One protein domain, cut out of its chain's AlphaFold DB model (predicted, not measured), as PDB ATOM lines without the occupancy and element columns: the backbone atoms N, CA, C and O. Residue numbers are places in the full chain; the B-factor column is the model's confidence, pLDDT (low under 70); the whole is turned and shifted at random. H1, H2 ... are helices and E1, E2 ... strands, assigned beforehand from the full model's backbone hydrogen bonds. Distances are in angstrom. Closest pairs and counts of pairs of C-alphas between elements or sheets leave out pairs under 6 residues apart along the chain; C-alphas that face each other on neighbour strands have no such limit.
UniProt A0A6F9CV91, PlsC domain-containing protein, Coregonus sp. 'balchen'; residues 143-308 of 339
ATOM      1  N   TRP A 143     214.457 234.213 254.251       55.66
ATOM      2  CA  TRP A 143     214.674 233.815 252.866       55.66
ATOM      3  C   TRP A 143     215.649 232.635 252.844       55.66
ATOM      4  O   TRP A 143     216.767 232.724 252.339       55.66
ATOM      5  N   ASN A 144     215.232 231.536 253.467       60.81
ATOM      6  CA  ASN A 144     215.889 230.253 253.429       60.81
ATOM      7  C   ASN A 144     214.973 229.301 252.658       60.81
ATOM      8  O   ASN A 144     213.934 228.860 253.150       60.81
ATOM      9  N   LEU A 145     215.351 229.041 251.406       58.22
ATOM     10  CA  LEU A 145     214.587 228.243 250.445       58.22
ATOM     11  C   LEU A 145     214.197 226.863 251.009       58.22
ATOM     12  O   LEU A 145     213.120 226.357 250.702       58.22
ATOM     13  N   LEU A 146     215.055 226.300 251.868       58.31
ATOM     14  CA  LEU A 146     214.874 224.993 252.503       58.31
ATOM     15  C   LEU A 146     213.890 225.010 253.680       58.31
ATOM     16  O   LEU A 146     213.294 223.981 253.973       58.31
ATOM     17  N   THR A 147     213.704 226.152 254.346       55.03
ATOM     18  CA  THR A 147     212.889 226.254 255.570       55.03
ATOM     19  C   THR A 147     211.469 226.738 255.270       55.03
ATOM     20  O   THR A 147     210.525 226.314 255.920       55.03
ATOM     21  N   ARG A 148     211.286 227.566 254.231       54.94
ATOM     22  CA  ARG A 148     209.980 228.163 253.892       54.94
ATOM     23  C   ARG A 148     208.993 227.198 253.216       54.94
ATOM     24  O   ARG A 148     207.806 227.498 253.164       54.94
ATOM     25  N   THR A 149     209.458 226.074 252.661       48.12
ATOM     26  CA  THR A 149     208.625 225.193 251.815       48.12
ATOM     27  C   THR A 149     208.465 223.758 252.312       48.12
ATOM     28  O   THR A 149     207.738 223.001 251.672       48.12
ATOM     29  N   ASN A 150     209.091 223.347 253.421       51.00
ATOM     30  CA  ASN A 150     209.108 221.928 253.769       51.00
ATOM     31  C   ASN A 150     208.986 221.646 255.278       51.00
ATOM     32  O   ASN A 150     209.969 221.701 256.005       51.00
ATOM     33  N   HIS A 151     207.774 221.296 255.726       54.91
ATOM     34  CA  HIS A 151     207.510 220.770 257.076       54.91
ATOM     35  C   HIS A 151     207.852 219.268 257.212       54.91
ATOM     36  O   HIS A 151     207.891 218.751 258.323       54.91
ATOM     37  N   ASN A 152     208.124 218.559 256.106       52.06
ATOM     38  CA  ASN A 152     208.369 217.116 256.073       52.06
ATOM     39  C   ASN A 152     209.767 216.818 255.502       52.06
ATOM     40  O   ASN A 152     209.942 216.603 254.302       52.06
ATOM     41  N   PHE A 153     210.765 216.736 256.383       54.72
ATOM     42  CA  PHE A 153     212.189 216.489 256.089       54.72
ATOM     43  C   PHE A 153     212.518 215.241 255.237       54.72
ATOM     44  O   PHE A 153     213.680 215.028 254.900       54.72
ATOM     45  N   HIS A 154     211.539 214.412 254.866       53.28
ATOM     46  CA  HIS A 154     211.778 213.115 254.237       53.28
ATOM     47  C   HIS A 154     212.205 213.166 252.760       53.28
ATOM     48  O   HIS A 154     212.873 212.232 252.326       53.28
ATOM     49  N   TYR A 155     211.910 214.230 251.995       52.22
ATOM     50  CA  TYR A 155     212.360 214.341 250.594       52.22
ATOM     51  C   TYR A 155     212.707 215.781 250.199       52.22
ATOM     52  O   TYR A 155     211.922 216.508 249.589       52.22
ATOM     53  N   ILE A 156     213.924 216.203 250.536       63.81
ATOM     54  CA  ILE A 156     214.523 217.415 249.975       63.81
ATOM     55  C   ILE A 156     214.914 217.140 248.514       63.81
ATOM     56  O   ILE A 156     215.675 216.218 248.219       63.81
ATOM     57  N   SER A 157     214.389 217.934 247.576       73.75
ATOM     58  CA  SER A 157     214.757 217.800 246.166       73.75
ATOM     59  C   SER A 157     216.199 218.270 245.952       73.75
ATOM     60  O   SER A 157     216.564 219.399 246.277       73.75
ATOM     61  N   LEU A 158     217.029 217.406 245.361       75.06
ATOM     62  CA  LEU A 158     218.462 217.657 245.166       75.06
ATOM     63  C   LEU A 158     218.739 218.963 244.394       75.06
ATOM     64  O   LEU A 158     219.693 219.672 244.696       75.06
ATOM     65  N   ARG A 159     217.853 219.346 243.459       78.56
ATOM     66  CA  ARG A 159     217.926 220.621 242.719       78.56
ATOM     67  C   ARG A 159     217.822 221.846 243.639       78.56
ATOM     68  O   ARG A 159     218.548 222.817 243.443       78.56
ATOM     69  N   LEU A 160     216.948 221.799 244.645       76.19
ATOM     70  CA  LEU A 160     216.720 222.903 245.580       76.19
ATOM     71  C   LEU A 160     217.893 223.053 246.559       76.19
ATOM     72  O   LEU A 160     218.316 224.174 246.836       76.19
ATOM     73  N   THR A 161     218.477 221.936 247.005       79.25
ATOM     74  CA  THR A 161     219.698 221.925 247.832       79.25
ATOM     75  C   THR A 161     220.899 222.483 247.082       79.25
ATOM     76  O   THR A 161     221.687 223.217 247.668       79.25
ATOM     77  N   VAL A 162     221.029 222.184 245.784       86.12
ATOM     78  CA  VAL A 162     222.100 222.739 244.940       86.12
ATOM     79  C   VAL A 162     221.959 224.257 244.801       86.12
ATOM     80  O   VAL A 162     222.937 224.975 244.998       86.12
ATOM     81  N   ILE A 163     220.752 224.768 244.532       86.06
ATOM     82  CA  ILE A 163     220.495 226.220 244.450       86.06
ATOM     83  C   ILE A 163     220.765 226.902 245.797       86.06
ATOM     84  O   ILE A 163     221.400 227.956 245.849       86.06
ATOM     85  N   TRP A 164     220.321 226.289 246.896       84.81
ATOM     86  CA  TRP A 164     220.590 226.780 248.244       84.81
ATOM     87  C   TRP A 164     222.093 226.808 248.558       84.81
ATOM     88  O   TRP A 164     222.607 227.835 249.002       84.81
ATOM     89  N   GLY A 165     222.810 225.720 248.261       86.44
ATOM     90  CA  GLY A 165     224.253 225.603 248.468       86.44
ATOM     91  C   GLY A 165     225.035 226.635 247.658       86.44
ATOM     92  O   GLY A 165     225.926 227.291 248.194       86.44
ATOM     93  N   LEU A 166     224.642 226.873 246.402       90.19
ATOM     94  CA  LEU A 166     225.210 227.939 245.578       90.19
ATOM     95  C   LEU A 166     224.974 229.326 246.200       90.19
ATOM     96  O   LEU A 166     225.890 230.145 246.243       90.19
ATOM     97  N   GLY A 167     223.776 229.587 246.731       88.06
ATOM     98  CA  GLY A 167     223.462 230.835 247.434       88.06
ATOM     99  C   GLY A 167     224.315 231.053 248.690       88.06
ATOM    100  O   GLY A 167     224.788 232.167 248.929       88.06
ATOM    101  N   VAL A 168     224.565 229.992 249.463       88.44
ATOM    102  CA  VAL A 168     225.481 230.009 250.617       88.44
ATOM    103  C   VAL A 168     226.907 230.325 250.157       88.44
ATOM    104  O   VAL A 168     227.528 231.240 250.701       88.44
ATOM    105  N   ILE A 169     227.397 229.658 249.109       92.12
ATOM    106  CA  ILE A 169     228.732 229.911 248.547       92.12
ATOM    107  C   ILE A 169     228.860 231.368 248.085       92.12
ATOM    108  O   ILE A 169     229.794 232.057 248.481       92.12
ATOM    109  N   ILE A 170     227.903 231.898 247.320       92.19
ATOM    110  CA  ILE A 170     227.940 233.299 246.871       92.19
ATOM    111  C   ILE A 170     227.935 234.260 248.072       92.19
ATOM    112  O   ILE A 170     228.701 235.227 248.104       92.19
ATOM    113  N   ARG A 171     227.109 234.002 249.094       88.06
ATOM    114  CA  ARG A 171     227.016 234.864 250.279       88.06
ATOM    115  C   ARG A 171     228.321 234.902 251.074       88.06
ATOM    116  O   ARG A 171     228.760 235.994 251.432       88.06
ATOM    117  N   TYR A 172     228.931 233.752 251.349       89.81
ATOM    118  CA  TYR A 172     230.080 233.670 252.257       89.81
ATOM    119  C   TYR A 172     231.440 233.698 251.555       89.81
ATOM    120  O   TYR A 172     232.397 234.184 252.145       89.81
ATOM    121  N   CYS A 173     231.538 233.254 250.301       89.75
ATOM    122  CA  CYS A 173     232.794 233.256 249.545       89.75
ATOM    123  C   CYS A 173     232.955 234.489 248.646       89.75
ATOM    124  O   CYS A 173     234.078 234.812 248.276       89.75
ATOM    125  N   VAL A 174     231.869 235.199 248.302       90.06
ATOM    126  CA  VAL A 174     231.936 236.392 247.433       90.06
ATOM    127  C   VAL A 174     231.450 237.645 248.162       90.06
ATOM    128  O   VAL A 174     232.222 238.584 248.357       90.06
ATOM    129  N   LEU A 175     230.195 237.679 248.617       88.69
ATOM    130  CA  LEU A 175     229.609 238.895 249.199       88.69
ATOM    131  C   LEU A 175     230.234 239.270 250.549       88.69
ATOM    132  O   LEU A 175     230.480 240.450 250.802       88.69
ATOM    133  N   PHE A 176     230.497 238.292 251.418       88.75
ATOM    134  CA  PHE A 176     231.116 238.543 252.718       88.75
ATOM    135  C   PHE A 176     232.554 239.082 252.586       88.75
ATOM    136  O   PHE A 176     232.806 240.159 253.131       88.75
ATOM    137  N   PRO A 177     233.463 238.474 251.792       89.56
ATOM    138  CA  PRO A 177     234.790 239.039 251.552       89.56
ATOM    139  C   PRO A 177     234.752 240.435 250.934       89.56
ATOM    140  O   PRO A 177     235.545 241.286 251.320       89.56
ATOM    141  N   LEU A 178     233.804 240.723 250.033       85.50
ATOM    142  CA  LEU A 178     233.640 242.071 249.476       85.50
ATOM    143  C   LEU A 178     233.237 243.101 250.541       85.50
ATOM    144  O   LEU A 178     233.780 244.206 250.559       85.50
ATOM    145  N   ARG A 179     232.326 242.744 251.457       86.62
ATOM    146  CA  ARG A 179     231.952 243.608 252.590       86.62
ATOM    147  C   ARG A 179     233.130 243.844 253.529       86.62
ATOM    148  O   ARG A 179     233.371 244.989 253.904       86.62
ATOM    149  N   VAL A 180     233.881 242.791 253.855       86.31
ATOM    150  CA  VAL A 180     235.090 242.883 254.690       86.31
ATOM    151  C   VAL A 180     236.153 243.742 254.011       86.31
ATOM    152  O   VAL A 180     236.729 244.605 254.660       86.31
ATOM    153  N   LYS A 181     236.368 243.580 252.699       85.25
ATOM    154  CA  LYS A 181     237.306 244.396 251.918       85.25
ATOM    155  C   LYS A 181     236.951 245.880 251.985       85.25
ATOM    156  O   LYS A 181     237.831 246.698 252.225       85.25
ATOM    157  N   ASN A 182     235.682 246.233 251.777       81.31
ATOM    158  CA  ASN A 182     235.246 247.632 251.812       81.31
ATOM    159  C   ASN A 182     235.394 248.228 253.217       81.31
ATOM    160  O   ASN A 182     235.933 249.320 253.359       81.31
ATOM    161  N   TRP A 183     234.994 247.482 254.251       84.44
ATOM    162  CA  TRP A 183     235.180 247.888 255.644       84.44
ATOM    163  C   TRP A 183     236.661 248.080 255.999       84.44
ATOM    164  O   TRP A 183     237.037 249.106 256.561       84.44
ATOM    165  N   LEU A 184     237.521 247.136 255.607       83.56
ATOM    166  CA  LEU A 184     238.964 247.234 255.813       83.56
ATOM    167  C   LEU A 184     239.554 248.429 255.058       83.56
ATOM    168  O   LEU A 184     240.375 249.155 255.607       83.56
ATOM    169  N   SER A 185     239.116 248.664 253.821       82.44
ATOM    170  CA  SER A 185     239.541 249.814 253.023       82.44
ATOM    171  C   SER A 185     239.180 251.134 253.703       82.44
ATOM    172  O   SER A 185     240.032 252.015 253.783       82.44
ATOM    173  N   GLU A 186     237.961 251.274 254.239       82.12
ATOM    174  CA  GLU A 186     237.552 252.460 255.005       82.12
ATOM    175  C   GLU A 186     238.437 252.669 256.240       82.12
ATOM    176  O   GLU A 186     238.905 253.783 256.482       82.12
ATOM    177  N   LEU A 187     238.725 251.601 256.989       83.81
ATOM    178  CA  LEU A 187     239.613 251.674 258.148       83.81
ATOM    179  C   LEU A 187     241.028 252.100 257.769       83.81
ATOM    180  O   LEU A 187     241.582 253.001 258.395       83.81
ATOM    181  N   VAL A 188     241.613 251.479 256.742       84.12
ATOM    182  CA  VAL A 188     242.962 251.817 256.270       84.12
ATOM    183  C   VAL A 188     243.015 253.273 255.824       84.12
ATOM    184  O   VAL A 188     243.933 253.994 256.205       84.12
ATOM    185  N   HIS A 189     242.009 253.737 255.084       82.50
ATOM    186  CA  HIS A 189     241.951 255.113 254.601       82.50
ATOM    187  C   HIS A 189     241.893 256.126 255.759       82.50
ATOM    188  O   HIS A 189     242.667 257.085 255.777       82.50
ATOM    189  N   LEU A 190     241.055 255.872 256.771       84.81
ATOM    190  CA  LEU A 190     240.992 256.681 257.994       84.81
ATOM    191  C   LEU A 190     242.325 256.696 258.749       84.81
ATOM    192  O   LEU A 190     242.788 257.760 259.165       84.81
ATOM    193  N   MET A 191     242.955 255.531 258.923       85.19
ATOM    194  CA  MET A 191     244.248 255.426 259.604       85.19
ATOM    195  C   MET A 191     245.326 256.224 258.867       85.19
ATOM    196  O   MET A 191     246.036 257.000 259.504       85.19
ATOM    197  N   CYS A 192     245.402 256.109 257.539       84.38
ATOM    198  CA  CYS A 192     246.344 256.866 256.718       84.38
ATOM    199  C   CYS A 192     246.187 258.379 256.914       84.38
ATOM    200  O   CYS A 192     247.178 259.064 257.153       84.38
ATOM    201  N   TYR A 193     244.964 258.917 256.884       84.94
ATOM    202  CA  TYR A 193     244.771 260.359 257.080       84.94
ATOM    203  C   TYR A 193     245.048 260.832 258.504       84.94
ATOM    204  O   TYR A 193     245.546 261.946 258.683       84.94
ATOM    205  N   ARG A 194     244.784 259.996 259.513       86.25
ATOM    206  CA  ARG A 194     245.169 260.288 260.901       86.25
ATOM    207  C   ARG A 194     246.677 260.348 261.062       86.25
ATOM    208  O   ARG A 194     247.188 261.290 261.660       86.25
ATOM    209  N   ILE A 195     247.386 259.390 260.474       84.69
ATOM    210  CA  ILE A 195     248.848 259.369 260.433       84.69
ATOM    211  C   ILE A 195     249.380 260.625 259.730       84.69
ATOM    212  O   ILE A 195     250.206 261.335 260.301       84.69
ATOM    213  N   CYS A 196     248.859 260.958 258.544       84.94
ATOM    214  CA  CYS A 196     249.267 262.149 257.795       84.94
ATOM    215  C   CYS A 196     249.031 263.445 258.586       84.94
ATOM    216  O   CYS A 196     249.920 264.289 258.664       84.94
ATOM    217  N   ALA A 197     247.860 263.603 259.210       84.00
ATOM    218  CA  ALA A 197     247.555 264.782 260.017       84.00
ATOM    219  C   ALA A 197     248.477 264.902 261.237       84.00
ATOM    220  O   ALA A 197     248.955 265.993 261.545       84.00
ATOM    221  N   ARG A 198     248.787 263.787 261.908       80.75
ATOM    222  CA  ARG A 198     249.726 263.780 263.039       80.75
ATOM    223  C   ARG A 198     251.156 264.088 262.610       80.75
ATOM    224  O   ARG A 198     251.825 264.834 263.316       80.75
ATOM    225  N   GLY A 199     251.589 263.597 261.447       78.69
ATOM    226  CA  GLY A 199     252.887 263.941 260.858       78.69
ATOM    227  C   GLY A 199     253.037 265.438 260.566       78.69
ATOM    228  O   GLY A 199     254.123 265.986 260.713       78.69
ATOM    229  N   LEU A 200     251.938 266.121 260.239       78.94
ATOM    230  CA  LEU A 200     251.895 267.575 260.037       78.94
ATOM    231  C   LEU A 200     251.678 268.376 261.331       78.94
ATOM    232  O   LEU A 200     251.392 269.572 261.278       78.94
ATOM    233  N   SER A 201     251.766 267.734 262.501       81.06
ATOM    234  CA  SER A 201     251.453 268.351 263.798       81.06
ATOM    235  C   SER A 201     250.074 269.032 263.819       81.06
ATOM    236  O   SER A 201     249.880 270.075 264.453       81.06
ATOM    237  N   ALA A 202     249.103 268.448 263.105       81.12
ATOM    238  CA  ALA A 202     247.762 268.997 263.004       81.12
ATOM    239  C   ALA A 202     246.920 268.645 264.239       81.12
ATOM    240  O   ALA A 202     246.802 267.482 264.634       81.12
ATOM    241  N   THR A 203     246.297 269.658 264.836       80.00
ATOM    242  CA  THR A 203     245.326 269.522 265.925       80.00
ATOM    243  C   THR A 203     243.972 270.001 265.429       80.00
ATOM    244  O   THR A 203     243.808 271.175 265.101       80.00
ATOM    245  N   ILE A 204     243.010 269.080 265.362       83.19
ATOM    246  CA  ILE A 204     241.696 269.323 264.763       83.19
ATOM    247  C   ILE A 204     240.644 269.351 265.866       83.19
ATOM    248  O   ILE A 204     240.451 268.363 266.579       83.19
ATOM    249  N   GLN A 205     239.948 270.476 265.994       83.94
ATOM    250  CA  GLN A 205     238.838 270.642 266.920       83.94
ATOM    251  C   GLN A 205     237.522 270.649 266.146       83.94
ATOM    252  O   GLN A 205     237.263 271.534 265.333       83.94
ATOM    253  N   TYR A 206     236.688 269.644 266.405       86.94
ATOM    254  CA  TYR A 206     235.381 269.499 265.773       86.94
ATOM    255  C   TYR A 206     234.290 270.107 266.652       86.94
ATOM    256  O   TYR A 206     234.102 269.684 267.795       86.94
ATOM    257  N   HIS A 207     233.527 271.029 266.084       87.50
ATOM    258  CA  HIS A 207     232.411 271.720 266.721       87.50
ATOM    259  C   HIS A 207     231.083 271.271 266.108       87.50
ATOM    260  O   HIS A 207     231.012 270.952 264.921       87.50
ATOM    261  N   ASN A 208     230.013 271.261 266.907       90.69
ATOM    262  CA  ASN A 208     228.660 270.889 266.468       90.69
ATOM    263  C   ASN A 208     228.554 269.501 265.810       90.69
ATOM    264  O   ASN A 208     227.802 269.323 264.856       90.69
ATOM    265  N   LYS A 209     229.237 268.485 266.354       86.81
ATOM    266  CA  LYS A 209     229.239 267.099 265.827       86.81
ATOM    267  C   LYS A 209     227.846 266.496 265.572       86.81
ATOM    268  O   LYS A 209     227.723 265.592 264.756       86.81
ATOM    269  N   LYS A 210     226.799 267.012 266.225       88.50
ATOM    270  CA  LYS A 210     225.392 266.663 265.961       88.50
ATOM    271  C   LYS A 210     224.950 266.905 264.510       88.50
ATOM    272  O   LYS A 210     224.085 266.195 264.019       88.50
ATOM    273  N   ASN A 211     225.566 267.867 263.824       89.12
ATOM    274  CA  ASN A 211     225.270 268.223 262.436       89.12
ATOM    275  C   ASN A 211     226.174 267.488 261.430       89.12
ATOM    276  O   ASN A 211     226.239 267.864 260.261       89.12
ATOM    277  N   LYS A 212     226.931 266.479 261.877       85.69
ATOM    278  CA  LYS A 212     227.819 265.715 261.002       85.69
ATOM    279  C   LYS A 212     226.999 265.040 259.888       85.69
ATOM    280  O   LYS A 212     225.939 264.480 260.181       85.69
ATOM    281  N   PRO A 213     227.475 265.055 258.629       83.75
ATOM    282  CA  PRO A 213     226.791 264.374 257.538       83.75
ATOM    283  C   PRO A 213     226.634 262.880 257.847       83.75
ATOM    284  O   PRO A 213     227.590 262.195 258.219       83.75
ATOM    285  N   GLN A 214     225.409 262.380 257.698       82.50
ATOM    286  CA  GLN A 214     225.103 260.956 257.829       82.50
ATOM    287  C   GLN A 214     225.553 260.193 256.573       82.50
ATOM    288  O   GLN A 214     225.826 260.798 255.534       82.50
ATOM    289  N   LYS A 215     225.641 258.856 256.647       78.12
ATOM    290  CA  LYS A 215     226.018 258.028 255.487       78.12
ATOM    291  C   LYS A 215     225.053 258.290 254.322       78.12
ATOM    292  O   LYS A 215     223.851 258.110 254.474       78.12
ATOM    293  N   GLY A 216     225.595 258.712 253.177       77.88
ATOM    294  CA  GLY A 216     224.819 259.113 251.995       77.88
ATOM    295  C   GLY A 216     224.458 260.604 251.927       77.88
ATOM    296  O   GLY A 216     223.900 261.038 250.925       77.88
ATOM    297  N   GLY A 217     224.788 261.399 252.949       81.25
ATOM    298  CA  GLY A 217     224.624 262.851 252.936       81.25
ATOM    299  C   GLY A 217     225.717 263.569 252.138       81.25
ATOM    300  O   GLY A 217     226.840 263.083 252.016       81.25
ATOM    301  N   ILE A 218     225.390 264.755 251.620       82.06
ATOM    302  CA  ILE A 218     226.325 265.625 250.896       82.06
ATOM    303  C   ILE A 218     226.808 266.723 251.845       82.06
ATOM    304  O   ILE A 218     225.999 267.396 252.482       82.06
ATOM    305  N   CYS A 219     228.121 266.930 251.918       85.62
ATOM    306  CA  CYS A 219     228.729 268.062 252.613       85.62
ATOM    307  C   CYS A 219     229.508 268.933 251.626       85.62
ATOM    308  O   CYS A 219     230.154 268.421 250.711       85.62
ATOM    309  N   VAL A 220     229.462 270.249 251.826       81.31
ATOM    310  CA  VAL A 220     230.133 271.232 250.968       81.31
ATOM    311  C   VAL A 220     231.053 272.092 251.829       81.31
ATOM    312  O   VAL A 220     230.650 272.564 252.889       81.31
ATOM    313  N   ALA A 221     232.284 272.301 251.363       77.69
ATOM    314  CA  ALA A 221     233.266 273.193 251.969       77.69
ATOM    315  C   ALA A 221     233.901 274.064 250.874       77.69
ATOM    316  O   ALA A 221     234.176 273.579 249.779       77.69
ATOM    317  N   ASN A 222     234.106 275.355 251.155       67.25
ATOM    318  CA  ASN A 222     234.486 276.344 250.136       67.25
ATOM    319  C   ASN A 222     236.005 276.409 249.861       67.25
ATOM    320  O   ASN A 222     236.425 276.966 248.855       67.25
ATOM    321  N   HIS A 223     236.839 275.823 250.723       61.38
ATOM    322  CA  HIS A 223     238.287 275.769 250.533       61.38
ATOM    323  C   HIS A 223     238.728 274.306 250.615       61.38
ATOM    324  O   HIS A 223     238.684 273.697 251.679       61.38
ATOM    325  N   THR A 224     239.045 273.709 249.467       59.31
ATOM    326  CA  THR A 224     239.534 272.326 249.365       59.31
ATOM    327  C   THR A 224     240.955 272.344 248.832       59.31
ATOM    328  O   THR A 224     241.238 272.001 247.686       59.31
ATOM    329  N   SER A 225     241.883 272.775 249.681       69.75
ATOM    330  CA  SER A 225     243.280 272.415 249.482       69.75
ATOM    331  C   SER A 225     243.477 270.923 249.805       69.75
ATOM    332  O   SER A 225     242.676 270.327 250.533       69.75
ATOM    333  N   PRO A 226     244.554 270.285 249.315       69.00
ATOM    334  CA  PRO A 226     244.860 268.896 249.662       69.00
ATOM    335  C   PRO A 226     244.995 268.647 251.172       69.00
ATOM    336  O   PRO A 226     244.754 267.534 251.628       69.00
ATOM    337  N   ILE A 227     245.348 269.669 251.959       75.88
ATOM    338  CA  ILE A 227     245.429 269.555 253.420       75.88
ATOM    339  C   ILE A 227     244.044 269.595 254.073       75.88
ATOM    340  O   ILE A 227     243.796 268.821 254.996       75.88
ATOM    341  N   ASP A 228     243.116 270.401 253.550       79.69
ATOM    342  CA  ASP A 228     241.726 270.446 254.029       79.69
ATOM    343  C   ASP A 228     241.074 269.062 253.900       79.69
ATOM    344  O   ASP A 228     240.359 268.612 254.793       79.69
ATOM    345  N   ILE A 229     241.412 268.339 252.829       78.75
ATOM    346  CA  ILE A 229     241.013 266.945 252.615       78.75
ATOM    347  C   ILE A 229     241.539 266.040 253.730       78.75
ATOM    348  O   ILE A 229     240.764 265.298 254.330       78.75
ATOM    349  N   VAL A 230     242.843 266.106 254.022       82.81
ATOM    350  CA  VAL A 230     243.464 265.297 255.083       82.81
ATOM    351  C   VAL A 230     242.803 265.598 256.430       82.81
ATOM    352  O   VAL A 230     242.467 264.670 257.161       82.81
ATOM    353  N   ILE A 231     242.549 266.872 256.743       84.25
ATOM    354  CA  ILE A 231     241.901 267.308 257.988       84.25
ATOM    355  C   ILE A 231     240.462 266.788 258.090       84.25
ATOM    356  O   ILE A 231     240.074 266.237 259.122       84.25
ATOM    357  N   LEU A 232     239.657 266.932 257.037       84.50
ATOM    358  CA  LEU A 232     238.274 266.456 257.049       84.50
ATOM    359  C   LEU A 232     238.223 264.928 257.149       84.50
ATOM    360  O   LEU A 232     237.448 264.388 257.940       84.50
ATOM    361  N   ALA A 233     239.112 264.232 256.438       84.44
ATOM    362  CA  ALA A 233     239.151 262.776 256.390       84.44
ATOM    363  C   ALA A 233     239.644 262.095 257.686       84.44
ATOM    364  O   ALA A 233     239.643 260.870 257.782       84.44
ATOM    365  N   ASN A 234     240.012 262.863 258.720       83.81
ATOM    366  CA  ASN A 234     240.328 262.323 260.048       83.81
ATOM    367  C   ASN A 234     239.095 261.788 260.807       83.81
ATOM    368  O   ASN A 234     239.234 260.923 261.681       83.81
ATOM    369  N   ASP A 235     237.900 262.292 260.476       81.94
ATOM    370  CA  ASP A 235     236.633 261.964 261.152       81.94
ATOM    371  C   ASP A 235     235.714 261.043 260.319       81.94
ATOM    372  O   ASP A 235     234.728 260.505 260.826       81.94
ATOM    373  N   GLY A 236     236.021 260.826 259.038       81.06
ATOM    374  CA  GLY A 236     235.213 259.995 258.143       81.06
ATOM    375  C   GLY A 236     235.827 259.847 256.750       81.06
ATOM    376  O   GLY A 236     236.625 260.677 256.332       81.06
ATOM    377  N   CYS A 237     235.438 258.801 256.017       78.44
ATOM    378  CA  CYS A 237     235.760 258.686 254.595       78.44
ATOM    379  C   CYS A 237     234.768 259.518 253.779       78.44
ATOM    380  O   CYS A 237     233.565 259.255 253.815       78.44
ATOM    381  N   TYR A 238     235.276 260.487 253.020       80.56
ATOM    382  CA  TYR A 238     234.468 261.332 252.146       80.56
ATOM    383  C   TYR A 238     234.831 261.065 250.686       80.56
ATOM    384  O   TYR A 238     236.000 261.138 250.297       80.56
ATOM    385  N   ALA A 239     233.823 260.779 249.860       78.75
ATOM    386  CA  ALA A 239     233.969 260.926 248.420       78.75
ATOM    387  C   ALA A 239     234.041 262.424 248.115       78.75
ATOM    388  O   ALA A 239     233.291 263.220 248.677       78.75
ATOM    389  N   MET A 240     234.978 262.809 247.259       76.69
ATOM    390  CA  MET A 240     235.289 264.217 247.033       76.69
ATOM    391  C   MET A 240     234.998 264.571 245.599       76.69
ATOM    392  O   MET A 240     235.230 263.762 244.700       76.69
ATOM    393  N   VAL A 241     234.526 265.794 245.422       73.12
ATOM    394  CA  VAL A 241     234.293 266.392 244.121       73.12
ATOM    395  C   VAL A 241     235.219 267.591 244.000       73.12
ATOM    396  O   VAL A 241     235.174 268.481 244.846       73.12
ATOM    397  N   GLY A 242     236.074 267.612 242.982       72.12
ATOM    398  CA  GLY A 242     237.048 268.691 242.823       72.12
ATOM    399  C   GLY A 242     237.532 268.871 241.393       72.12
ATOM    400  O   GLY A 242     237.081 268.192 240.473       72.12
ATOM    401  N   GLN A 243     238.471 269.793 241.203       70.75
ATOM    402  CA  GLN A 243     239.074 270.047 239.900       70.75
ATOM    403  C   GLN A 243     240.221 269.060 239.625       70.75
ATOM    404  O   GLN A 243     241.042 268.771 240.499       70.75
ATOM    405  N   SER A 244     240.285 268.540 238.399       69.69
ATOM    406  CA  SER A 244     241.428 267.756 237.926       69.69
ATOM    407  C   SER A 244     242.649 268.665 237.776       69.69
ATOM    408  O   SER A 244     242.584 269.703 237.112       69.69
ATOM    409  N   HIS A 245     243.764 268.287 238.398       68.31
ATOM    410  CA  HIS A 245     245.036 268.995 238.293       68.31
ATOM    411  C   HIS A 245     246.012 268.221 237.397       68.31
ATOM    412  O   HIS A 245     246.039 266.991 237.376       68.31
ATOM    413  N   SER A 246     246.861 268.942 236.662       65.50
ATOM    414  CA  SER A 246     247.946 268.351 235.869       65.50
ATOM    415  C   SER A 246     249.242 268.209 236.686       65.50
ATOM    416  O   SER A 246     249.361 268.705 237.809       65.50
ATOM    417  N   GLY A 247     250.234 267.491 236.147       73.50
ATOM    418  CA  GLY A 247     251.522 267.263 236.816       73.50
ATOM    419  C   GLY A 247     251.454 266.243 237.962       73.50
ATOM    420  O   GLY A 247     250.662 265.302 237.917       73.50
ATOM    421  N   LEU A 248     252.299 266.422 238.987       68.12
ATOM    422  CA  LEU A 248     252.424 265.502 240.131       68.12
ATOM    423  C   LEU A 248     251.095 265.315 240.881       68.12
ATOM    424  O   LEU A 248     250.732 264.191 241.223       68.12
ATOM    425  N   MET A 249     250.334 266.396 241.069       67.12
ATOM    426  CA  MET A 249     249.026 266.347 241.730       67.12
ATOM    427  C   MET A 249     248.045 265.444 240.972       67.12
ATOM    428  O   MET A 249     247.335 264.658 241.590       67.12
ATOM    429  N   GLY A 250     248.066 265.468 239.638       71.00
ATOM    430  CA  GLY A 250     247.237 264.583 238.819       71.00
ATOM    431  C   GLY A 250     247.584 263.099 238.971       71.00
ATOM    432  O   GLY A 250     246.702 262.245 238.878       71.00
ATOM    433  N   VAL A 251     248.853 262.768 239.238       75.00
ATOM    434  CA  VAL A 251     249.282 261.387 239.536       75.00
ATOM    435  C   VAL A 251     248.754 260.941 240.900       75.00
ATOM    436  O   VAL A 251     248.236 259.826 241.027       75.00
ATOM    437  N   ILE A 252     248.820 261.823 241.902       72.50
ATOM    438  CA  ILE A 252     248.272 261.575 243.242       72.50
ATOM    439  C   ILE A 252     246.748 261.402 243.166       72.50
ATOM    440  O   ILE A 252     246.226 260.405 243.659       72.50
ATOM    441  N   GLN A 253     246.041 262.295 242.465       70.00
ATOM    442  CA  GLN A 253     244.590 262.212 242.263       70.00
ATOM    443  C   GLN A 253     244.180 260.901 241.579       70.00
ATOM    444  O   GLN A 253     243.282 260.215 242.065       70.00
ATOM    445  N   ARG A 254     244.870 260.494 240.501       72.50
ATOM    446  CA  ARG A 254     244.613 259.212 239.813       72.50
ATOM    447  C   ARG A 254     244.830 257.999 240.716       72.50
ATOM    448  O   ARG A 254     244.113 257.009 240.590       72.50
ATOM    449  N   SER A 255     245.797 258.077 241.625       71.25
ATOM    450  CA  SER A 255     246.048 257.018 242.604       71.25
ATOM    451  C   SER A 255     244.957 256.982 243.679       71.25
ATOM    452  O   SER A 255     244.456 255.907 243.998       71.25
ATOM    453  N   MET A 256     244.510 258.143 244.170       68.25
ATOM    454  CA  MET A 256     243.433 258.252 245.163       68.25
ATOM    455  C   MET A 256     242.090 257.715 244.647       68.25
ATOM    456  O   MET A 256     241.414 257.001 245.387       68.25
ATOM    457  N   VAL A 257     241.737 257.963 243.375       67.69
ATOM    458  CA  VAL A 257     240.489 257.459 242.749       67.69
ATOM    459  C   VAL A 257     240.385 255.931 242.778       67.69
ATOM    460  O   VAL A 257     239.289 255.382 242.850       67.69
ATOM    461  N   ARG A 258     241.521 255.220 242.764       68.62
ATOM    462  CA  ARG A 258     241.531 253.751 242.866       68.62
ATOM    463  C   ARG A 258     241.126 253.246 244.251       68.62
ATOM    464  O   ARG A 258     240.667 252.114 244.361       68.62
ATOM    465  N   SER A 259     241.318 254.063 245.288       61.16
ATOM    466  CA  SER A 259     240.999 253.718 246.680       61.16
ATOM    467  C   SER A 259     239.623 254.216 247.132       61.16
ATOM    468  O   SER A 259     238.946 253.520 247.881       61.16
ATOM    469  N   CYS A 260     239.193 255.380 246.640       66.56
ATOM    470  CA  CYS A 260     237.921 256.018 246.966       66.56
ATOM    471  C   CYS A 260     237.336 256.662 245.697       66.56
ATOM    472  O   CYS A 260     238.092 257.275 244.943       66.56
ATOM    473  N   PRO A 261     236.016 256.569 245.446       69.50
ATOM    474  CA  PRO A 261     235.383 257.055 244.217       69.50
ATOM    475  C   PRO A 261     235.267 258.589 244.207       69.50
ATOM    476  O   PRO A 261     234.185 259.158 244.327       69.50
ATOM    477  N   HIS A 262     236.402 259.276 244.105       75.19
ATOM    478  CA  HIS A 262     236.453 260.722 243.936       75.19
ATOM    479  C   HIS A 262     236.078 261.097 242.499       75.19
ATOM    480  O   HIS A 262     236.494 260.437 241.546       75.19
ATOM    481  N   VAL A 263     235.319 262.177 242.348       72.06
ATOM    482  CA  VAL A 263     234.891 262.709 241.053       72.06
ATOM    483  C   VAL A 263     235.709 263.963 240.767       72.06
ATOM    484  O   VAL A 263     235.651 264.937 241.515       72.06
ATOM    485  N   TRP A 264     236.482 263.952 239.683       72.69
ATOM    486  CA  TRP A 264     237.298 265.097 239.283       72.69
ATOM    487  C   TRP A 264     236.774 265.679 237.979       72.69
ATOM    488  O   TRP A 264     236.663 264.971 236.982       72.69
ATOM    489  N   PHE A 265     236.470 266.971 237.981       69.75
ATOM    490  CA  PHE A 265     236.022 267.692 236.798       69.75
ATOM    491  C   PHE A 265     237.198 268.404 236.124       69.75
ATOM    492  O   PHE A 265     237.997 269.079 236.779       69.75
ATOM    493  N   GLU A 266     237.303 268.286 234.801       66.31
ATOM    494  CA  GLU A 266     238.217 269.110 234.011       66.31
ATOM    495  C   GLU A 266     237.601 270.494 233.807       66.31
ATOM    496  O   GLU A 266     236.615 270.660 233.094       66.31
ATOM    497  N   ARG A 267     238.188 271.520 234.427       55.62
ATOM    498  CA  ARG A 267     237.881 272.910 234.077       55.62
ATOM    499  C   ARG A 267     238.727 273.284 232.863       55.62
ATOM    500  O   ARG A 267     239.896 273.640 232.998       55.62
ATOM    501  N   SER A 268     238.166 273.169 231.663       48.75
ATOM    502  CA  SER A 268     238.809 273.650 230.440       48.75
ATOM    503  C   SER A 268     238.526 275.142 230.235       48.75
ATOM    504  O   SER A 268     237.698 275.513 229.408       48.75
ATOM    505  N   GLU A 269     239.226 276.018 230.954       51.56
ATOM    506  CA  GLU A 269     239.354 277.417 230.529       51.56
ATOM    507  C   GLU A 269     240.624 277.550 229.684       51.56
ATOM    508  O   GLU A 269     241.744 277.349 230.158       51.56
ATOM    509  N   MET A 270     240.462 277.835 228.390       45.47
ATOM    510  CA  MET A 270     241.583 277.995 227.454       45.47
ATOM    511  C   MET A 270     242.366 279.307 227.649       45.47
ATOM    512  O   MET A 270     243.350 279.516 226.947       45.47
ATOM    513  N   ARG A 271     241.982 280.186 228.587       46.62
ATOM    514  CA  ARG A 271     242.495 281.566 228.626       46.62
ATOM    515  C   ARG A 271     243.715 281.853 229.510       46.62
ATOM    516  O   ARG A 271     244.384 282.828 229.214       46.62
ATOM    517  N   ASP A 272     244.097 280.996 230.461       46.84
ATOM    518  CA  ASP A 272     245.190 281.324 231.415       46.84
ATOM    519  C   ASP A 272     246.326 280.287 231.520       46.84
ATOM    520  O   ASP A 272     247.121 280.275 232.464       46.84
ATOM    521  N   ARG A 273     246.461 279.399 230.527       49.12
ATOM    522  CA  ARG A 273     247.407 278.265 230.593       49.12
ATOM    523  C   ARG A 273     248.889 278.658 230.672       49.12
ATOM    524  O   ARG A 273     249.684 277.841 231.137       49.12
ATOM    525  N   HIS A 274     249.255 279.880 230.278       43.84
ATOM    526  CA  HIS A 274     250.650 280.340 230.253       43.84
ATOM    527  C   HIS A 274     251.057 281.242 231.431       43.84
ATOM    528  O   HIS A 274     252.236 281.263 231.774       43.84
ATOM    529  N   ALA A 275     250.120 281.918 232.107       44.81
ATOM    530  CA  ALA A 275     250.432 282.765 233.267       44.81
ATOM    531  C   ALA A 275     250.458 281.978 234.595       44.81
ATOM    532  O   ALA A 275     251.220 282.294 235.508       44.81
ATOM    533  N   VAL A 276     249.666 280.904 234.703       48.28
ATOM    534  CA  VAL A 276     249.539 280.116 235.944       48.28
ATOM    535  C   VAL A 276     250.643 279.056 236.083       48.28
ATOM    536  O   VAL A 276     251.018 278.690 237.196       48.28
ATOM    537  N   THR A 277     251.225 278.573 234.982       44.75
ATOM    538  CA  THR A 277     252.216 277.478 234.991       44.75
ATOM    539  C   THR A 277     253.587 277.876 235.548       44.75
ATOM    540  O   THR A 277     254.271 277.015 236.108       44.75
ATOM    541  N   SER A 278     253.983 279.148 235.448       42.59
ATOM    542  CA  SER A 278     255.240 279.658 236.020       42.59
ATOM    543  C   SER A 278     255.103 280.032 237.499       42.59
ATOM    544  O   SER A 278     256.011 279.746 238.272       42.59
ATOM    545  N   SER A 279     253.958 280.572 237.932       45.50
ATOM    546  CA  SER A 279     253.732 280.967 239.333       45.50
ATOM    547  C   SER A 279     253.298 279.791 240.231       45.50
ATOM    548  O   SER A 279     253.757 279.663 241.365       45.50
ATOM    549  N   ALA A 280     252.495 278.841 239.727       44.25
ATOM    550  CA  ALA A 280     251.934 277.752 240.542       44.25
ATOM    551  C   ALA A 280     252.951 276.684 240.995       44.25
ATOM    552  O   ALA A 280     252.781 276.107 242.071       44.25
ATOM    553  N   LYS A 281     254.016 276.417 240.220       39.50
ATOM    554  CA  LYS A 281     255.070 275.458 240.620       39.50
ATOM    555  C   LYS A 281     255.852 275.951 241.838       39.50
ATOM    556  O   LYS A 281     256.061 275.180 242.774       39.50
ATOM    557  N   TYR A 282     256.220 277.233 241.853       47.34
ATOM    558  CA  TYR A 282     256.879 277.849 243.005       47.34
ATOM    559  C   TYR A 282     255.915 278.010 244.179       47.34
ATOM    560  O   TYR A 282     256.313 277.761 245.313       47.34
ATOM    561  N   ASN A 283     254.640 278.320 243.929       59.91
ATOM    562  CA  ASN A 283     253.659 278.510 244.998       59.91
ATOM    563  C   ASN A 283     253.312 277.201 245.732       59.91
ATOM    564  O   ASN A 283     253.210 277.200 246.948       59.91
ATOM    565  N   MET A 284     253.192 276.063 245.035       58.38
ATOM    566  CA  MET A 284     252.847 274.784 245.678       58.38
ATOM    567  C   MET A 284     254.003 274.212 246.499       58.38
ATOM    568  O   MET A 284     253.802 273.790 247.632       58.38
ATOM    569  N   VAL A 285     255.217 274.181 245.937       66.56
ATOM    570  CA  VAL A 285     256.383 273.648 246.656       66.56
ATOM    571  C   VAL A 285     256.721 274.543 247.843       66.56
ATOM    572  O   VAL A 285     256.939 274.029 248.934       66.56
ATOM    573  N   SER A 286     256.686 275.869 247.675       65.25
ATOM    574  CA  SER A 286     256.860 276.793 248.801       65.25
ATOM    575  C   SER A 286     255.731 276.677 249.826       65.25
ATOM    576  O   SER A 286     256.010 276.712 251.018       65.25
ATOM    577  N   TYR A 287     254.482 276.463 249.401       67.88
ATOM    578  CA  TYR A 287     253.358 276.203 250.302       67.88
ATOM    579  C   TYR A 287     253.555 274.910 251.097       67.88
ATOM    580  O   TYR A 287     253.444 274.930 252.320       67.88
ATOM    581  N   LEU A 288     253.910 273.805 250.434       67.06
ATOM    582  CA  LEU A 288     254.193 272.527 251.087       67.06
ATOM    583  C   LEU A 288     255.377 272.645 252.043       67.06
ATOM    584  O   LEU A 288     255.265 272.204 253.179       67.06
ATOM    585  N   LEU A 289     256.473 273.287 251.630       70.00
ATOM    586  CA  LEU A 289     257.616 273.548 252.503       70.00
ATOM    587  C   LEU A 289     257.195 274.381 253.711       70.00
ATOM    588  O   LEU A 289     257.468 273.969 254.828       70.00
ATOM    589  N   ARG A 290     256.449 275.473 253.513       69.50
ATOM    590  CA  ARG A 290     255.935 276.315 254.604       69.50
ATOM    591  C   ARG A 290     255.061 275.527 255.579       69.50
ATOM    592  O   ARG A 290     255.096 275.806 256.774       69.50
ATOM    593  N   MET A 291     254.289 274.559 255.086       69.12
ATOM    594  CA  MET A 291     253.483 273.663 255.919       69.12
ATOM    595  C   MET A 291     254.331 272.630 256.660       69.12
ATOM    596  O   MET A 291     254.146 272.471 257.860       69.12
ATOM    597  N   MET A 292     255.297 271.992 255.994       72.31
ATOM    598  CA  MET A 292     256.227 271.040 256.619       72.31
ATOM    599  C   MET A 292     257.134 271.710 257.659       72.31
ATOM    600  O   MET A 292     257.526 271.077 258.632       72.31
ATOM    601  N   THR A 293     257.454 272.992 257.472       75.31
ATOM    602  CA  THR A 293     258.206 273.805 258.434       75.31
ATOM    603  C   THR A 293     257.308 274.517 259.444       75.31
ATOM    604  O   THR A 293     257.817 275.266 260.278       75.31
ATOM    605  N   SER A 294     255.983 274.351 259.368       73.31
ATOM    606  CA  SER A 294     255.078 274.908 260.371       73.31
ATOM    607  C   SER A 294     255.187 274.087 261.647       73.31
ATOM    608  O   SER A 294     255.088 272.864 261.629       73.31
ATOM    609  N   TRP A 295     255.360 274.764 262.776       74.88
ATOM    610  CA  TRP A 295     255.553 274.106 264.072       74.88
ATOM    611  C   TRP A 295     254.262 273.462 264.593       74.88
ATOM    612  O   TRP A 295     254.301 272.641 265.511       74.88
ATOM    613  N   ALA A 296     253.123 273.867 264.026       79.25
ATOM    614  CA  ALA A 296     251.794 273.384 264.343       79.25
ATOM    615  C   ALA A 296     250.785 273.779 263.261       79.25
ATOM    616  O   ALA A 296     250.904 274.846 262.652       79.25
ATOM    617  N   ILE A 297     249.742 272.966 263.087       78.06
ATOM    618  CA  ILE A 297     248.558 273.330 262.302       78.06
ATOM    619  C   ILE A 297     247.330 273.162 263.201       78.06
ATOM    620  O   ILE A 297     246.920 272.047 263.508       78.06
ATOM    621  N   VAL A 298     246.734 274.261 263.659       79.75
ATOM    622  CA  VAL A 298     245.529 274.218 264.503       79.75
ATOM    623  C   VAL A 298     244.315 274.523 263.635       79.75
ATOM    624  O   VAL A 298     244.242 275.598 263.046       79.75
ATOM    625  N   VAL A 299     243.367 273.585 263.550       81.06
ATOM    626  CA  VAL A 299     242.194 273.717 262.675       81.06
ATOM    627  C   VAL A 299     240.901 273.508 263.442       81.06
ATOM    628  O   VAL A 299     240.742 272.533 264.173       81.06
ATOM    629  N   ASN A 300     239.954 274.418 263.231       84.38
ATOM    630  CA  ASN A 300     238.597 274.315 263.747       84.38
ATOM    631  C   ASN A 300     237.657 273.892 262.618       84.38
ATOM    632  O   ASN A 300     237.529 274.597 261.620       84.38
ATOM    633  N   VAL A 301     236.980 272.761 262.793       87.38
ATOM    634  CA  VAL A 301     235.983 272.245 261.852       87.38
ATOM    635  C   VAL A 301     234.602 272.441 262.460       87.38
ATOM    636  O   VAL A 301     234.304 271.895 263.521       87.38
ATOM    637  N   TRP A 302     233.752 273.215 261.789       88.44
ATOM    638  CA  TRP A 302     232.391 273.508 262.234       88.44
ATOM    639  C   TRP A 302     231.373 272.793 261.352       88.44
ATOM    640  O   TRP A 302     231.287 273.068 260.157       88.44
ATOM    641  N   TYR A 303     230.566 271.911 261.943       90.38
ATOM    642  CA  TYR A 303     229.427 271.323 261.242       90.38
ATOM    643  C   TYR A 303     228.205 272.242 261.351       90.38
ATOM    644  O   TYR A 303     227.624 272.433 262.428       90.38
ATOM    645  N   LEU A 304     227.817 272.828 260.223       90.38
ATOM    646  CA  LEU A 304     226.634 273.678 260.111       90.38
ATOM    647  C   LEU A 304     225.354 272.833 260.005       90.38
ATOM    648  O   LEU A 304     225.419 271.707 259.510       90.38
ATOM    649  N   PRO A 305     224.194 273.347 260.455       91.19
ATOM    650  CA  PRO A 305     222.913 272.677 260.259       91.19
ATOM    651  C   PRO A 305     222.645 272.366 258.777       91.19
ATOM    652  O   PRO A 305     223.055 273.145 257.910       91.19
ATOM    653  N   PRO A 306     221.948 271.259 258.468       90.31
ATOM    654  CA  PRO A 306     221.624 270.908 257.091       90.31
ATOM    655  C   PRO A 306     220.743 271.987 256.454       90.31
ATOM    656  O   PRO A 306     219.775 272.453 257.053       90.31
ATOM    657  N   MET A 307     221.073 272.370 255.221       90.12
ATOM    658  CA  MET A 307     220.298 273.324 254.431       90.12
ATOM    659  C   MET A 307     219.562 272.599 253.309       90.12
ATOM    660  O   MET A 307     220.174 271.872 252.530       90.12
ATOM    661  N   THR A 308     218.257 272.830 253.204       90.19
ATOM    662  CA  THR A 308     217.422 272.365 252.091       90.19
ATOM    663  C   THR A 308     217.114 273.520 251.143       90.19
ATOM    664  O   THR A 308     217.163 274.692 251.536       90.19
TER     665      THR A 308
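This is residues 143 to 308 of the 339 residues of the protein "PlsC domain-containing protein" of Coregonus sp. 'balchen' (UniProt A0A6F9CV91). Look for a long straight helix, H1, that reaches out like a handle from a loose head gathered round its last residues. In the head, the short helix H2 packs between the end of H1 and a two-strand ribbon, E1 beside E4; a second small ribbon, E2 beside E3, has H3 over it, and most of H4 sticks out with residues 269 to 275 before it. The printed part has 166 residues, with four named helices and four named strands in the order H1 E1 H2 E2 H3 E3 H4 E4; both two-strand sheets are parallel, and the class is mostly helix. The whole is extended, a rod spanning 81 by 39 by 36 A, with a radius of gyration of the C-alphas of 24.2 A.

Find E1 at residues 202 to 207, 16.0 A long, and E4 at 297 to 302, 16.2 A long, which ends at C-alpha 302, (232.391, 273.508, 262.234). H1, residues 158 to 199, starts at C-alpha 158, (218.462, 217.657, 245.166), and runs 59.8 A to C-alpha 199, (252.887, 263.941, 260.858). H2 is residues 226 to 232, E2 is 241 to 243 and E3 is 263 to 265. H3, residues 248 to 259, is 17.7 A long, and H4, residues 276 to 292, is 23.5 A long.

Start at E1 and E4, parallel at 17 degrees, where N 203 and O 297 are 2.8 A apart, within hydrogen-bond range. The closest C-alphas of E1 and H2 are those of Ile 204 and Ile 231, 7.1 A apart. H1 touches H2 with residues 193 to 197 alone, the closest C-alphas being Tyr 193 and Val 230, 5.5 A; they run opposite ways at a steep tilt of 69 degrees, only just short of about perpendicular. H1 and H3 are close but not clearly touching, Ser 185 to Ser 259 being the closest C-alphas at 7.6 A. E2, H3 and E3 form a strand-helix-strand unit, two parallel strands with a helix between, and its crossover is right-handed; N 265 and O 242 are 2.8 A apart. H4 touches no helix. In H2 every O i to N i+4 pair is within hydrogen-bond range; H1 has 35 of 38, H3 6 of 8 and H4 11 of 13.

The C-alphas of His 154 and Ala 275 are the two farthest apart, at 82.4 A. The printed part has no cut, and the one long link, 18 residues, joins E1 to H2. Look for low confidence in the B-factor column at residues 143 to 156 and 265 to 288, among them; the mean pLDDT of the printed part is 74.0.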